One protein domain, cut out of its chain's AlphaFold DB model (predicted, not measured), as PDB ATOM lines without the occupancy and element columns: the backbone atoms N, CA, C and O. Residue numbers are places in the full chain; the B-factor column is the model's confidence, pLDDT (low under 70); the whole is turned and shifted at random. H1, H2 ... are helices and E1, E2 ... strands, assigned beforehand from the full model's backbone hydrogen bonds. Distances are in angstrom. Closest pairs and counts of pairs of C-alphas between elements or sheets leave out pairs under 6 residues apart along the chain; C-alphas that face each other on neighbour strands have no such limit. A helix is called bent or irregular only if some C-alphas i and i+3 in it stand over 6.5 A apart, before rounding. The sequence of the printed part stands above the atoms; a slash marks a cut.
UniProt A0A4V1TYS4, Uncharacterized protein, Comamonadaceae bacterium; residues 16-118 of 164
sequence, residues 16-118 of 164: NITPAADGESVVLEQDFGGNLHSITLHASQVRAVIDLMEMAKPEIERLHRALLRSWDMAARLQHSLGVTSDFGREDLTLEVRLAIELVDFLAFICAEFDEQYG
ATOM      1  N   ASN A  16     128.454 238.045 143.671       81.69
ATOM      2  CA  ASN A  16     129.886 238.275 143.708       81.69
ATOM      3  C   ASN A  16     130.415 237.979 145.117       81.69
ATOM      4  O   ASN A  16     129.901 238.485 146.112       81.69
ATOM      5  N   ILE A  17     131.435 237.130 145.202       86.50
ATOM      6  CA  ILE A  17     132.017 236.680 146.466       86.50
ATOM      7  C   ILE A  17     133.454 237.177 146.515       86.50
ATOM      8  O   ILE A  17     134.307 236.697 145.767       86.50
ATOM      9  N   THR A  18     133.735 238.122 147.407       87.94
ATOM     10  CA  THR A  18     135.078 238.694 147.565       87.94
ATOM     11  C   THR A  18     135.598 238.494 148.985       87.94
ATOM     12  O   THR A  18     134.837 238.672 149.936       87.94
ATOM     13  N   PRO A  19     136.881 238.140 149.170       85.25
ATOM     14  CA  PRO A  19     137.479 238.130 150.498       85.25
ATOM     15  C   PRO A  19     137.482 239.553 151.065       85.25
ATOM     16  O   PRO A  19     137.825 240.508 150.367       85.25
ATOM     17  N   ALA A  20     137.098 239.695 152.330       86.12
ATOM     18  CA  ALA A  20     137.189 240.965 153.029       86.12
ATOM     19  C   ALA A  20     138.654 241.290 153.372       86.12
ATOM     20  O   ALA A  20     139.527 240.419 153.412       86.12
ATOM     21  N   ALA A  21     138.932 242.569 153.627       84.62
ATOM     22  CA  ALA A  21     140.284 243.063 153.904       84.62
ATOM     23  C   ALA A  21     140.900 242.511 155.205       84.62
ATOM     24  O   ALA A  21     142.114 242.588 155.385       84.62
ATOM     25  N   ASP A  22     140.076 241.964 156.101       83.81
ATOM     26  CA  ASP A  22     140.493 241.320 157.348       83.81
ATOM     27  C   ASP A  22     141.059 239.902 157.135       83.81
ATOM     28  O   ASP A  22     141.690 239.356 158.036       83.81
ATOM     29  N   GLY A  23     140.865 239.307 155.952       80.94
ATOM     30  CA  GLY A  23     141.318 237.956 155.613       80.94
ATOM     31  C   GLY A  23     140.531 236.824 156.285       80.94
ATOM     32  O   GLY A  23     140.748 235.660 155.949       80.94
ATOM     33  N   GLU A  24     139.607 237.144 157.192       85.12
ATOM     34  CA  GLU A  24     138.780 236.182 157.933       85.12
ATOM     35  C   GLU A  24     137.299 236.261 157.556       85.12
ATOM     36  O   GLU A  24     136.534 235.353 157.888       85.12
ATOM     37  N   SER A  25     136.882 237.298 156.832       89.56
ATOM     38  CA  SER A  25     135.504 237.456 156.388       89.56
ATOM     39  C   SER A  25     135.382 237.376 154.868       89.56
ATOM     40  O   SER A  25     136.330 237.579 154.106       89.56
ATOM     41  N   VAL A  26     134.175 237.074 154.412       88.31
ATOM     42  CA  VAL A  26     133.797 237.049 153.003       88.31
ATOM     43  C   VAL A  26     132.650 238.027 152.814       88.31
ATOM     44  O   VAL A  26     131.677 238.001 153.563       88.31
ATOM     45  N   VAL A  27     132.767 238.894 151.817       88.31
ATOM     46  CA  VAL A  27     131.696 239.795 151.399       88.31
ATOM     47  C   VAL A  27     130.937 239.130 150.260       88.31
ATOM     48  O   VAL A  27     131.526 238.750 149.247       88.31
ATOM     49  N   LEU A  28     129.635 238.970 150.464       88.44
ATOM     50  CA  LEU A  28     128.676 238.527 149.467       88.44
ATOM     51  C   LEU A  28     127.959 239.760 148.932       88.44
ATOM     52  O   LEU A  28     127.241 240.423 149.678       88.44
ATOM     53  N   GLU A  29     128.150 240.059 147.656       89.06
ATOM     54  CA  GLU A  29     127.482 241.156 146.972       89.06
ATOM     55  C   GLU A  29     126.503 240.602 145.943       89.06
ATOM     56  O   GLU A  29     126.853 239.729 145.155       89.06
ATOM     57  N   GLN A  30     125.277 241.107 145.939       87.12
ATOM     58  CA  GLN A  30     124.248 240.694 144.999       87.12
ATOM     59  C   GLN A  30     123.550 241.913 144.409       87.12
ATOM     60  O   GLN A  30     123.038 242.758 145.146       87.12
ATOM     61  N   ASP A  31     123.527 242.009 143.080       82.69
ATOM     62  CA  ASP A  31     122.801 243.068 142.380       82.69
ATOM     63  C   ASP A  31     121.352 242.651 142.112       82.69
ATOM     64  O   ASP A  31     121.075 241.713 141.357       82.69
ATOM     65  N   PHE A  32     120.424 243.395 142.710       80.00
ATOM     66  CA  PHE A  32     118.993 243.278 142.472       80.00
ATOM     67  C   PHE A  32     118.484 244.495 141.700       80.00
ATOM     68  O   PHE A  32     117.974 245.454 142.285       80.00
ATOM     69  N   GLY A  33     118.607 244.450 140.371       73.75
ATOM     70  CA  GLY A  33     118.023 245.459 139.484       73.75
ATOM     71  C   GLY A  33     118.569 246.873 139.706       73.75
ATOM     72  O   GLY A  33     117.804 247.833 139.627       73.75
ATOM     73  N   GLY A  34     119.865 247.002 140.009       76.75
ATOM     74  CA  GLY A  34     120.546 248.269 140.281       76.75
ATOM     75  C   GLY A  34     120.752 248.569 141.769       76.75
ATOM     76  O   GLY A  34     121.392 249.567 142.097       76.75
ATOM     77  N   ASN A  35     120.241 247.719 142.668       77.62
ATOM     78  CA  ASN A  35     120.475 247.813 144.108       77.62
ATOM     79  C   ASN A  35     121.454 246.729 144.565       77.62
ATOM     80  O   ASN A  35     121.086 245.559 144.705       77.62
ATOM     81  N   LEU A  36     122.686 247.147 144.865       85.12
ATOM     82  CA  LEU A  36     123.722 246.272 145.398       85.12
ATOM     83  C   LEU A  36     123.466 245.980 146.882       85.12
ATOM     84  O   LEU A  36     123.582 246.862 147.733       85.12
ATOM     85  N   HIS A  37     123.129 244.732 147.190       86.38
ATOM     86  CA  HIS A  37     123.057 244.232 148.557       86.38
ATOM     87  C   HIS A  37     124.395 243.600 148.919       86.38
ATOM     88  O   HIS A  37     124.877 242.742 148.190       86.38
ATOM     89  N   SER A  38     124.989 244.017 150.034       87.88
ATOM     90  CA  SER A  38     126.276 243.506 150.506       87.88
ATOM     91  C   SER A  38     126.136 242.976 151.929       87.88
ATOM     92  O   SER A  38     125.607 243.665 152.805       87.88
ATOM     93  N   ILE A  39     126.572 241.738 152.153       89.38
ATOM     94  CA  ILE A  39     126.590 241.086 153.465       89.38
ATOM     95  C   ILE A  39     128.002 240.576 153.723       89.38
ATOM     96  O   ILE A  39     128.547 239.809 152.933       89.38
ATOM     97  N   THR A  40     128.569 240.947 154.867       89.69
ATOM     98  CA  THR A  40     129.847 240.402 155.331       89.69
ATOM     99  C   THR A  40     129.587 239.222 156.257       89.69
ATOM    100  O   THR A  40     128.938 239.372 157.293       89.69
ATOM    101  N   LEU A  41     130.104 238.053 155.892       89.75
ATOM    102  CA  LEU A  41     130.063 236.845 156.704       89.75
ATOM    103  C   LEU A  41     131.450 236.537 157.250       89.75
ATOM    104  O   LEU A  41     132.412 236.422 156.495       89.75
ATOM    105  N   HIS A  42     131.545 236.338 158.557       92.06
ATOM    106  CA  HIS A  42     132.781 235.896 159.192       92.06
ATOM    107  C   HIS A  42     133.041 234.406 158.910       92.06
ATOM    108  O   HIS A  42     132.097 233.623 158.767       92.06
ATOM    109  N   ALA A  43     134.304 233.967 158.914       86.69
ATOM    110  CA  ALA A  43     134.684 232.570 158.663       86.69
ATOM    111  C   ALA A  43     133.930 231.556 159.540       86.69
ATOM    112  O   ALA A  43     133.613 230.456 159.086       86.69
ATOM    113  N   SER A  44     133.610 231.910 160.788       87.81
ATOM    114  CA  SER A  44     132.813 231.052 161.676       87.81
ATOM    115  C   SER A  44     131.367 230.872 161.201       87.81
ATOM    116  O   SER A  44     130.821 229.781 161.333       87.81
ATOM    117  N   GLN A  45     130.758 231.909 160.621       88.75
ATOM    118  CA  GLN A  45     129.402 231.856 160.072       88.75
ATOM    119  C   GLN A  45     129.376 231.055 158.770       88.75
ATOM    120  O   GLN A  45     128.504 230.211 158.591       88.75
ATOM    121  N   VAL A  46     130.374 231.256 157.903       86.44
ATOM    122  CA  VAL A  46     130.540 230.456 156.680       86.44
ATOM    123  C   VAL A  46     130.700 228.977 157.033       86.44
ATOM    124  O   VAL A  46     130.028 228.130 156.450       86.44
ATOM    125  N   ARG A  47     131.528 228.661 158.038       87.69
ATOM    126  CA  ARG A  47     131.701 227.287 158.521       87.69
ATOM    127  C   ARG A  47     130.398 226.698 159.059       87.69
ATOM    128  O   ARG A  47     130.053 225.595 158.669       87.69
ATOM    129  N   ALA A  48     129.638 227.445 159.858       88.12
ATOM    130  CA  ALA A  48     128.350 226.977 160.369       88.12
ATOM    131  C   ALA A  48     127.338 226.661 159.248       88.12
ATOM    132  O   ALA A  48     126.597 225.686 159.348       88.12
ATOM    133  N   VAL A  49     127.318 227.455 158.170       86.38
ATOM    134  CA  VAL A  49     126.471 227.182 156.995       86.38
ATOM    135  C   VAL A  49     126.934 225.922 156.267       86.38
ATOM    136  O   VAL A  49     126.101 225.091 155.913       86.38
ATOM    137  N   ILE A  50     128.245 225.750 156.076       86.88
ATOM    138  CA  ILE A  50     128.807 224.537 155.468       86.88
ATOM    139  C   ILE A  50     128.446 223.310 156.307       86.88
ATOM    140  O   ILE A  50     127.896 222.359 155.759       86.88
ATOM    141  N   ASP A  51     128.673 223.357 157.619       89.31
ATOM    142  CA  ASP A  51     128.373 222.257 158.535       89.31
ATOM    143  C   ASP A  51     126.879 221.893 158.476       89.31
ATOM    144  O   ASP A  51     126.522 220.719 158.374       89.31
ATOM    145  N   LEU A  52     125.987 222.892 158.448       87.44
ATOM    146  CA  LEU A  52     124.545 222.675 158.311       87.44
ATOM    147  C   LEU A  52     124.184 222.003 156.977       87.44
ATOM    148  O   LEU A  52     123.381 221.068 156.950       87.44
ATOM    149  N   MET A  53     124.781 222.452 155.870       84.56
ATOM    150  CA  MET A  53     124.574 221.834 154.558       84.56
ATOM    151  C   MET A  53     125.111 220.400 154.527       84.56
ATOM    152  O   MET A  53     124.465 219.518 153.965       84.56
ATOM    153  N   GLU A  54     126.262 220.139 155.145       86.56
ATOM    154  CA  GLU A  54     126.844 218.799 155.241       86.56
ATOM    155  C   GLU A  54     125.996 217.848 156.079       86.56
ATOM    156  O   GLU A  54     125.823 216.691 155.695       86.56
ATOM    157  N   MET A  55     125.392 218.339 157.161       87.56
ATOM    158  CA  MET A  55     124.441 217.564 157.957       87.56
ATOM    159  C   MET A  55     123.170 217.202 157.176       87.56
ATOM    160  O   MET A  55     122.596 216.141 157.420       87.56
ATOM    161  N   ALA A  56     122.746 218.037 156.223       86.00
ATOM    162  CA  ALA A  56     121.567 217.789 155.391       86.00
ATOM    163  C   ALA A  56     121.828 216.820 154.219       86.00
ATOM    164  O   ALA A  56     120.909 216.120 153.783       86.00
ATOM    165  N   LYS A  57     123.074 216.716 153.725       85.12
ATOM    166  CA  LYS A  57     123.463 215.801 152.626       85.12
ATOM    167  C   LYS A  57     122.949 214.359 152.778       85.12
ATOM    168  O   LYS A  57     122.329 213.871 151.833       85.12
ATOM    169  N   PRO A  58     123.140 213.654 153.913       88.06
ATOM    170  CA  PRO A  58     122.686 212.266 154.036       88.06
ATOM    171  C   PRO A  58     121.162 212.122 153.941       88.06
ATOM    172  O   PRO A  58     120.664 211.105 153.450       88.06
ATOM    173  N   GLU A  59     120.407 213.122 154.401       88.75
ATOM    174  CA  GLU A  59     118.951 213.119 154.288       88.75
ATOM    175  C   GLU A  59     118.504 213.328 152.839       88.75
ATOM    176  O   GLU A  59     117.642 212.587 152.361       88.75
ATOM    177  N   ILE A  60     119.159 214.242 152.117       87.12
ATOM    178  CA  ILE A  60     118.942 214.465 150.682       87.12
ATOM    179  C   ILE A  60     119.245 213.188 149.886       87.12
ATOM    180  O   ILE A  60     118.420 212.746 149.091       87.12
ATOM    181  N   GLU A  61     120.368 212.515 150.150       85.81
ATOM    182  CA  GLU A  61     120.697 211.237 149.500       85.81
ATOM    183  C   GLU A  61     119.687 210.127 149.830       85.81
ATOM    184  O   GLU A  61     119.372 209.269 148.998       85.81
ATOM    185  N   ARG A  62     119.185 210.089 151.071       88.25
ATOM    186  CA  ARG A  62     118.149 209.131 151.473       88.25
ATOM    187  C   ARG A  62     116.845 209.391 150.721       88.25
ATOM    188  O   ARG A  62     116.231 208.424 150.270       88.25
ATOM    189  N   LEU A  63     116.451 210.656 150.586       90.06
ATOM    190  CA  LEU A  63     115.276 211.065 149.827       90.06
ATOM    191  C   LEU A  63     115.435 210.715 148.345       90.06
ATOM    192  O   LEU A  63     114.560 210.053 147.794       90.06
ATOM    193  N   HIS A  64     116.579 211.037 147.739       87.62
ATOM    194  CA  HIS A  64     116.869 210.702 146.346       87.62
ATOM    195  C   HIS A  64     116.752 209.185 146.096       87.62
ATOM    196  O   HIS A  64     116.015 208.743 145.214       87.62
ATOM    197  N   ARG A  65     117.361 208.348 146.948       89.31
ATOM    198  CA  ARG A  65     117.210 206.880 146.860       89.31
ATOM    199  C   ARG A  65     115.776 206.395 147.068       89.31
ATOM    200  O   ARG A  65     115.405 205.341 146.553       89.31
ATOM    201  N   ALA A  66     114.982 207.075 147.892       91.00
ATOM    202  CA  ALA A  66     113.576 206.730 148.069       91.00
ATOM    203  C   ALA A  66     112.782 207.033 146.792       91.00
ATOM    204  O   ALA A  66     112.067 206.153 146.326       91.00
ATOM    205  N   LEU A  67     112.992 208.206 146.192       91.94
ATOM    206  CA  LEU A  67     112.338 208.626 144.953       91.94
ATOM    207  C   LEU A  67     112.671 207.703 143.776       91.94
ATOM    208  O   LEU A  67     111.754 207.231 143.111       91.94
ATOM    209  N   LEU A  68     113.945 207.339 143.589       89.38
ATOM    210  CA  LEU A  68     114.346 206.384 142.547       89.38
ATOM    211  C   LEU A  68     113.672 205.016 142.718       89.38
ATOM    212  O   LEU A  68     113.238 204.401 141.743       89.38
ATOM    213  N   ARG A  69     113.544 204.534 143.961       92.25
ATOM    214  CA  ARG A  69     112.824 203.282 144.244       92.25
ATOM    215  C   ARG A  69     111.329 203.412 143.971       92.25
ATOM    216  O   ARG A  69     110.747 202.500 143.394       92.25
ATOM    217  N   SER A  70     110.716 204.526 144.365       93.25
ATOM    218  CA  SER A  70     109.309 204.808 144.076       93.25
ATOM    219  C   SER A  70     109.046 204.870 142.571       93.25
ATOM    220  O   SER A  70     108.045 204.323 142.116       93.25
ATOM    221  N   TRP A  71     109.962 205.461 141.803       93.69
ATOM    222  CA  TRP A  71     109.896 205.502 140.345       93.69
ATOM    223  C   TRP A  71     109.981 204.102 139.721       93.69
ATOM    224  O   TRP A  71     109.097 203.738 138.950       93.69
ATOM    225  N   ASP A  72     110.960 203.274 140.112       92.31
ATOM    226  CA  ASP A  72     111.073 201.888 139.615       92.31
ATOM    227  C   ASP A  72     109.816 201.060 139.936       92.31
ATOM    228  O   ASP A  72     109.299 200.328 139.091       92.31
ATOM    229  N   MET A  73     109.266 201.206 141.147       94.44
ATOM    230  CA  MET A  73     108.016 200.543 141.530       94.44
ATOM    231  C   MET A  73     106.829 201.005 140.677       94.44
ATOM    232  O   MET A  73     106.037 200.168 140.240       94.44
ATOM    233  N   ALA A  74     106.709 202.310 140.418       94.19
ATOM    234  CA  ALA A  74     105.655 202.866 139.575       94.19
ATOM    235  C   ALA A  74     105.778 202.387 138.120       94.19
ATOM    236  O   ALA A  74     104.780 201.977 137.533       94.19
ATOM    237  N   ALA A  75     106.995 202.332 137.569       93.62
ATOM    238  CA  ALA A  75     107.248 201.832 136.217       93.62
ATOM    239  C   ALA A  75     106.861 200.350 136.072       93.62
ATOM    240  O   ALA A  75     106.226 199.947 135.094       93.62
ATOM    241  N   ARG A  76     107.172 199.524 137.081       95.62
ATOM    242  CA  ARG A  76     106.737 198.117 137.122       95.62
ATOM    243  C   ARG A  76     105.220 197.984 137.220       95.62
ATOM    244  O   ARG A  76     104.650 197.115 136.564       95.62
ATOM    245  N   LEU A  77     104.571 198.827 138.026       93.94
ATOM    246  CA  LEU A  77     103.114 198.846 138.153       93.94
ATOM    247  C   LEU A  77     102.452 199.234 136.827       93.94
ATOM    248  O   LEU A  77     101.565 198.520 136.369       93.94
ATOM    249  N   GLN A  78     102.922 200.305 136.185       94.50
ATOM    250  CA  GLN A  78     102.469 200.739 134.863       94.50
ATOM    251  C   GLN A  78     102.599 199.607 133.839       94.50
ATOM    252  O   GLN A  78     101.649 199.324 133.111       94.50
ATOM    253  N   HIS A  79     103.745 198.920 133.813       93.94
ATOM    254  CA  HIS A  79     103.954 197.782 132.923       93.94
ATOM    255  C   HIS A  79     102.967 196.641 133.205       93.94
ATOM    256  O   HIS A  79     102.348 196.125 132.277       93.94
ATOM    257  N   SER A  80     102.776 196.274 134.477       92.31
ATOM    258  CA  SER A  80     101.826 195.227 134.864       92.31
ATOM    259  C   SER A  80     100.395 195.582 134.468       92.31
ATOM    260  O   SER A  80      99.692 194.727 133.942       92.31
ATOM    261  N   LEU A  81      99.969 196.829 134.691       92.25
ATOM    262  CA  LEU A  81      98.637 197.303 134.319       92.25
ATOM    263  C   LEU A  81      98.438 197.301 132.803       92.25
ATOM    264  O   LEU A  81      97.394 196.851 132.343       92.25
ATOM    265  N   GLY A  82      99.443 197.728 132.033       89.75
ATOM    266  CA  GLY A  82      99.405 197.662 130.570       89.75
ATOM    267  C   GLY A  82      99.225 196.227 130.077       89.75
ATOM    268  O   GLY A  82      98.286 195.935 129.344       89.75
ATOM    269  N   VAL A  83     100.045 195.302 130.586       89.88
ATOM    270  CA  VAL A  83      99.943 193.874 130.258       89.88
ATOM    271  C   VAL A  83      98.568 193.308 130.632       89.88
ATOM    272  O   VAL A  83      97.972 192.582 129.842       89.88
ATOM    273  N   THR A  84      98.033 193.628 131.814       88.56
ATOM    274  CA  THR A  84      96.705 193.156 132.244       88.56
ATOM    275  C   THR A  84      95.574 193.745 131.399       88.56
ATOM    276  O   THR A  84      94.652 193.009 131.041       88.56
ATOM    277  N   SER A  85      95.666 195.026 131.034       86.75
ATOM    278  CA  SER A  85      94.719 195.699 130.141       86.75
ATOM    279  C   SER A  85      94.662 195.013 128.772       86.75
ATOM    280  O   SER A  85      93.577 194.777 128.242       86.75
ATOM    281  N   ASP A  86      95.813 194.604 128.229       84.62
ATOM    282  CA  ASP A  86      95.912 193.944 126.921       84.62
ATOM    283  C   ASP A  86      95.259 192.550 126.889       84.62
ATOM    284  O   ASP A  86      94.840 192.073 125.833       84.62
ATOM    285  N   PHE A  87      95.106 191.892 128.044       86.94
ATOM    286  CA  PHE A  87      94.371 190.627 128.145       86.94
ATOM    287  C   PHE A  87      92.843 190.799 128.091       86.94
ATOM    288  O   PHE A  87      92.127 189.794 128.083       86.94
ATOM    289  N   GLY A  88      92.336 192.039 128.057       76.50
ATOM    290  CA  GLY A  88      90.923 192.359 127.825       76.50
ATOM    291  C   GLY A  88      89.965 191.854 128.907       76.50
ATOM    292  O   GLY A  88      88.774 191.697 128.648       76.50
ATOM    293  N   ARG A  89      90.479 191.536 130.102       74.31
ATOM    294  CA  ARG A  89      89.677 190.986 131.206       74.31
ATOM    295  C   ARG A  89      88.963 192.062 132.018       74.31
ATOM    296  O   ARG A  89      87.910 191.775 132.577       74.31
ATOM    297  N   GLU A  90      89.524 193.266 132.068       81.44
ATOM    298  CA  GLU A  90      89.030 194.406 132.842       81.44
ATOM    299  C   GLU A  90      89.320 195.698 132.063       81.44
ATOM    300  O   GLU A  90      90.326 195.778 131.356       81.44
ATOM    301  N   ASP A  91      88.439 196.698 132.170       88.25
ATOM    302  CA  ASP A  91      88.731 198.043 131.665       88.25
ATOM    303  C   ASP A  91      89.633 198.751 132.675       88.25
ATOM    304  O   ASP A  91      89.168 199.203 133.718       88.25
ATOM    305  N   LEU A  92      90.928 198.797 132.359       91.44
ATOM    306  CA  LEU A  92      91.965 199.436 133.171       91.44
ATOM    307  C   LEU A  92      92.442 200.761 132.558       91.44
ATOM    308  O   LEU A  92      93.537 201.238 132.861       91.44
ATOM    309  N   THR A  93      91.663 201.358 131.649       91.00
ATOM    310  CA  THR A  93      92.078 202.550 130.893       91.00
ATOM    311  C   THR A  93      92.465 203.710 131.818       91.00
ATOM    312  O   THR A  93      93.431 204.434 131.553       91.00
ATOM    313  N   LEU A  94      91.727 203.897 132.916       93.19
ATOM    314  CA  LEU A  94      91.993 204.962 133.881       93.19
ATOM    315  C   LEU A  94      93.270 204.681 134.683       93.19
ATOM    316  O   LEU A  94      94.103 205.571 134.845       93.19
ATOM    317  N   GLU A  95      93.432 203.453 135.155       94.19
ATOM    318  CA  GLU A  95      94.557 202.978 135.953       94.19
ATOM    319  C   GLU A  95      95.860 203.060 135.157       94.19
ATOM    320  O   GLU A  95      96.864 203.554 135.670       94.19
ATOM    321  N   VAL A  96      95.835 202.649 133.886       93.38
ATOM    322  CA  VAL A  96      96.974 202.769 132.967       93.38
ATOM    323  C   VAL A  96      97.345 204.238 132.764       93.38
ATOM    324  O   VAL A  96      98.525 204.581 132.853       93.38
ATOM    325  N   ARG A  97      96.362 205.126 132.550       95.12
ATOM    326  CA  ARG A  97      96.618 206.568 132.395       95.12
ATOM    327  C   ARG A  97      97.255 207.172 133.646       95.12
ATOM    328  O   ARG A  97      98.263 207.862 133.537       95.12
ATOM    329  N   LEU A  98      96.703 206.890 134.826       94.44
ATOM    330  CA  LEU A  98      97.246 207.387 136.094       94.44
ATOM    331  C   LEU A  98      98.649 206.832 136.374       94.44
ATOM    332  O   LEU A  98      99.493 207.542 136.913       94.44
ATOM    333  N   ALA A  99      98.920 205.582 135.992       94.50
ATOM    334  CA  ALA A  99     100.243 204.989 136.141       94.50
ATOM    335  C   ALA A  99     101.284 205.646 135.218       94.50
ATOM    336  O   ALA A  99     102.406 205.871 135.661       94.50
ATOM    337  N   ILE A 100     100.912 205.999 133.979       93.81
ATOM    338  CA  ILE A 100     101.762 206.793 133.073       93.81
ATOM    339  C   ILE A 100     102.084 208.150 133.710       93.81
ATOM    340  O   ILE A 100     103.254 208.484 133.875       93.81
ATOM    341  N   GLU A 101     101.059 208.894 134.140       95.62
ATOM    342  CA  GLU A 101     101.233 210.219 134.755       95.62
ATOM    343  C   GLU A 101     102.127 210.167 136.005       95.62
ATOM    344  O   GLU A 101     102.984 211.030 136.199       95.62
ATOM    345  N   LEU A 102     101.970 209.136 136.843       95.06
ATOM    346  CA  LEU A 102     102.799 208.938 138.032       95.06
ATOM    347  C   LEU A 102     104.270 208.684 137.679       95.06
ATOM    348  O   LEU A 102     105.161 209.218 138.341       95.06
ATOM    349  N   VAL A 103     104.532 207.861 136.662       94.62
ATOM    350  CA  VAL A 103     105.896 207.551 136.214       94.62
ATOM    351  C   VAL A 103     106.558 208.780 135.605       94.62
ATOM    352  O   VAL A 103     107.704 209.061 135.951       94.62
ATOM    353  N   ASP A 104     105.835 209.540 134.784       93.62
ATOM    354  CA  ASP A 104     106.330 210.778 134.177       93.62
ATOM    355  C   ASP A 104     106.645 211.836 135.242       93.62
ATOM    356  O   ASP A 104     107.711 212.454 135.219       93.62
ATOM    357  N   PHE A 105     105.763 212.004 136.231       93.56
ATOM    358  CA  PHE A 105     105.981 212.920 137.350       93.56
ATOM    359  C   PHE A 105     107.212 212.540 138.183       93.56
ATOM    360  O   PHE A 105     108.043 213.391 138.501       93.56
ATOM    361  N   LEU A 106     107.358 211.258 138.526       93.00
ATOM    362  CA  LEU A 106     108.512 210.780 139.285       93.00
ATOM    363  C   LEU A 106     109.808 210.854 138.465       93.00
ATOM    364  O   LEU A 106     110.848 211.184 139.028       93.00
ATOM    365  N   ALA A 107     109.756 210.605 137.154       90.25
ATOM    366  CA  ALA A 107     110.899 210.778 136.261       90.25
ATOM    367  C   ALA A 107     111.347 212.245 136.208       90.25
ATOM    368  O   ALA A 107     112.540 212.521 136.315       90.25
ATOM    369  N   PHE A 108     110.390 213.175 136.103       91.00
ATOM    370  CA  PHE A 108     110.653 214.612 136.137       91.00
ATOM    371  C   PHE A 108     111.348 215.030 137.440       91.00
ATOM    372  O   PHE A 108     112.388 215.679 137.389       91.00
ATOM    373  N   ILE A 109     110.835 214.596 138.598       88.81
ATOM    374  CA  ILE A 109     111.464 214.898 139.895       88.81
ATOM    375  C   ILE A 109     112.874 214.305 139.971       88.81
ATOM    376  O   ILE A 109     113.803 214.989 140.385       88.81
ATOM    377  N   CYS A 110     113.052 213.036 139.595       87.44
ATOM    378  CA  CYS A 110     114.355 212.374 139.675       87.44
ATOM    379  C   CYS A 110     115.407 213.026 138.759       87.44
ATOM    380  O   CYS A 110     116.570 213.099 139.148       87.44
ATOM    381  N   ALA A 111     115.013 213.552 137.593       83.12
ATOM    382  CA  ALA A 111     115.925 214.234 136.673       83.12
ATOM    383  C   ALA A 111     116.614 215.453 137.316       83.12
ATOM    384  O   ALA A 111     117.813 215.653 137.119       83.12
ATOM    385  N   GLU A 112     115.902 216.219 138.150       78.00
ATOM    386  CA  GLU A 112     116.485 217.362 138.871       78.00
ATOM    387  C   GLU A 112     117.569 216.934 139.880       78.00
ATOM    388  O   GLU A 112     118.526 217.675 140.122       78.00
ATOM    389  N   PHE A 113     117.466 215.726 140.446       74.44
ATOM    390  CA  PHE A 113     118.476 215.191 141.363       74.44
ATOM    391  C   PHE A 113     119.710 214.652 140.631       74.44
ATOM    392  O   PHE A 113     120.828 214.852 141.112       74.44
ATOM    393  N   ASP A 114     119.539 214.003 139.477       67.62
ATOM    394  CA  ASP A 114     120.662 213.472 138.694       67.62
ATOM    395  C   ASP A 114     121.565 214.589 138.144       67.62
ATOM    396  O   ASP A 114     122.791 214.438 138.118       67.62
ATOM    397  N   GLU A 115     120.993 215.745 137.784       62.59
ATOM    398  CA  GLU A 115     121.760 216.924 137.357       62.59
ATOM    399  C   GLU A 115     122.550 217.582 138.503       62.59
ATOM    400  O   GLU A 115     123.633 218.126 138.274       62.59
ATOM    401  N   GLN A 116     122.045 217.519 139.742       58.50
ATOM    402  CA  GLN A 116     122.650 218.190 140.901       58.50
ATOM    403  C   GLN A 116     123.626 217.317 141.700       58.50
ATOM    404  O   GLN A 116     124.587 217.839 142.270       58.50
ATOM    405  N   TYR A 117     123.407 216.001 141.752       57.12
ATOM    406  CA  TYR A 117     124.154 215.091 142.632       57.12
ATOM    407  C   TYR A 117     124.971 214.031 141.881       57.12
ATOM    408  O   TYR A 117     125.766 213.319 142.500       57.12
ATOM    409  N   GLY A 118     124.847 213.977 140.550       52.09
ATOM    410  CA  GLY A 118     125.487 212.971 139.710       52.09
ATOM    411  C   GLY A 118     124.880 211.573 139.901       52.09
ATOM    412  O   GLY A 118     124.128 211.334 140.848       52.09
TER     413      GLY A 118
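What this domain is: This is residues 16 to 118 of the 164 residues of an uncharacterized protein of Comamonadaceae bacterium (UniProt A0A4V1TYS4). A long helix, H1, runs most of the length of the domain from a small three-stranded sheet at one end; at the far end residues 87 to 92 make a turn and H2 folds back beside the arm H1b, making a long helical hairpin. The sheet is a small head, joined to that hairpin by the bare stretch 47 to 59 of H1. The 103 printed residues hold E1, E2, E3, H1 and H2 in that order, class mixed, helices and strands; the sheet, order E1 - E2 - E3, is antiparallel. The whole is extended, a rod spanning 76 by 33 by 17 A, with a radius of gyration of the C-alphas of 23.7 A.

Where its parts are: E1, residues 16 to 19, begins with C-alpha 16 at (129.886, 238.275, 143.708) and is 10.2 A long. E2, residues 25 to 32, measures 22.4 A, and E3, residues 35 to 42, 22.8 A. H1, residues 43 to 86, was assigned as one helix by its hydrogen bonds but is bent: C-alphas 55 and 58 are 6.8 A apart. Its arms are H1a, residues 43 to 55, 18.2 A, and H1b, residues 58 to 86, 42.3 A. H2, residues 93 to 117, spans 36.4 A and ends with C-alpha 117 at (124.154, 215.091, 142.632).

How they stand to each other: E1, E2 and E3 form a meander, each strand the antiparallel neighbour of the one before. N 18 and O 27 are 2.9 A apart in the hairpin E1 and E2, and N 28 and O 39 2.8 A in the hairpin E2 and E3, within hydrogen-bond range. H1a only grazes the sheet, with residues 43 to 47. H1a and H1b stand at a shallow tilt of 31 degrees. H1b and H2, a helical hairpin, touch, closest at the C-alphas of Gln 78 and Ala 99, 5.0 A, at a shallow tilt of 27 degrees, opposite ways. H1a and H2 are apart. Each O i to N i+4 pair is within hydrogen-bond range in H1a and H1b, 18 of 21 in H2.

The domain as a whole: The C-alphas farthest apart, of Asp 22 and Arg 89, are 76.2 A apart. The printed part has no cut and no long link. Residues 114 to 118 have pLDDT under 70.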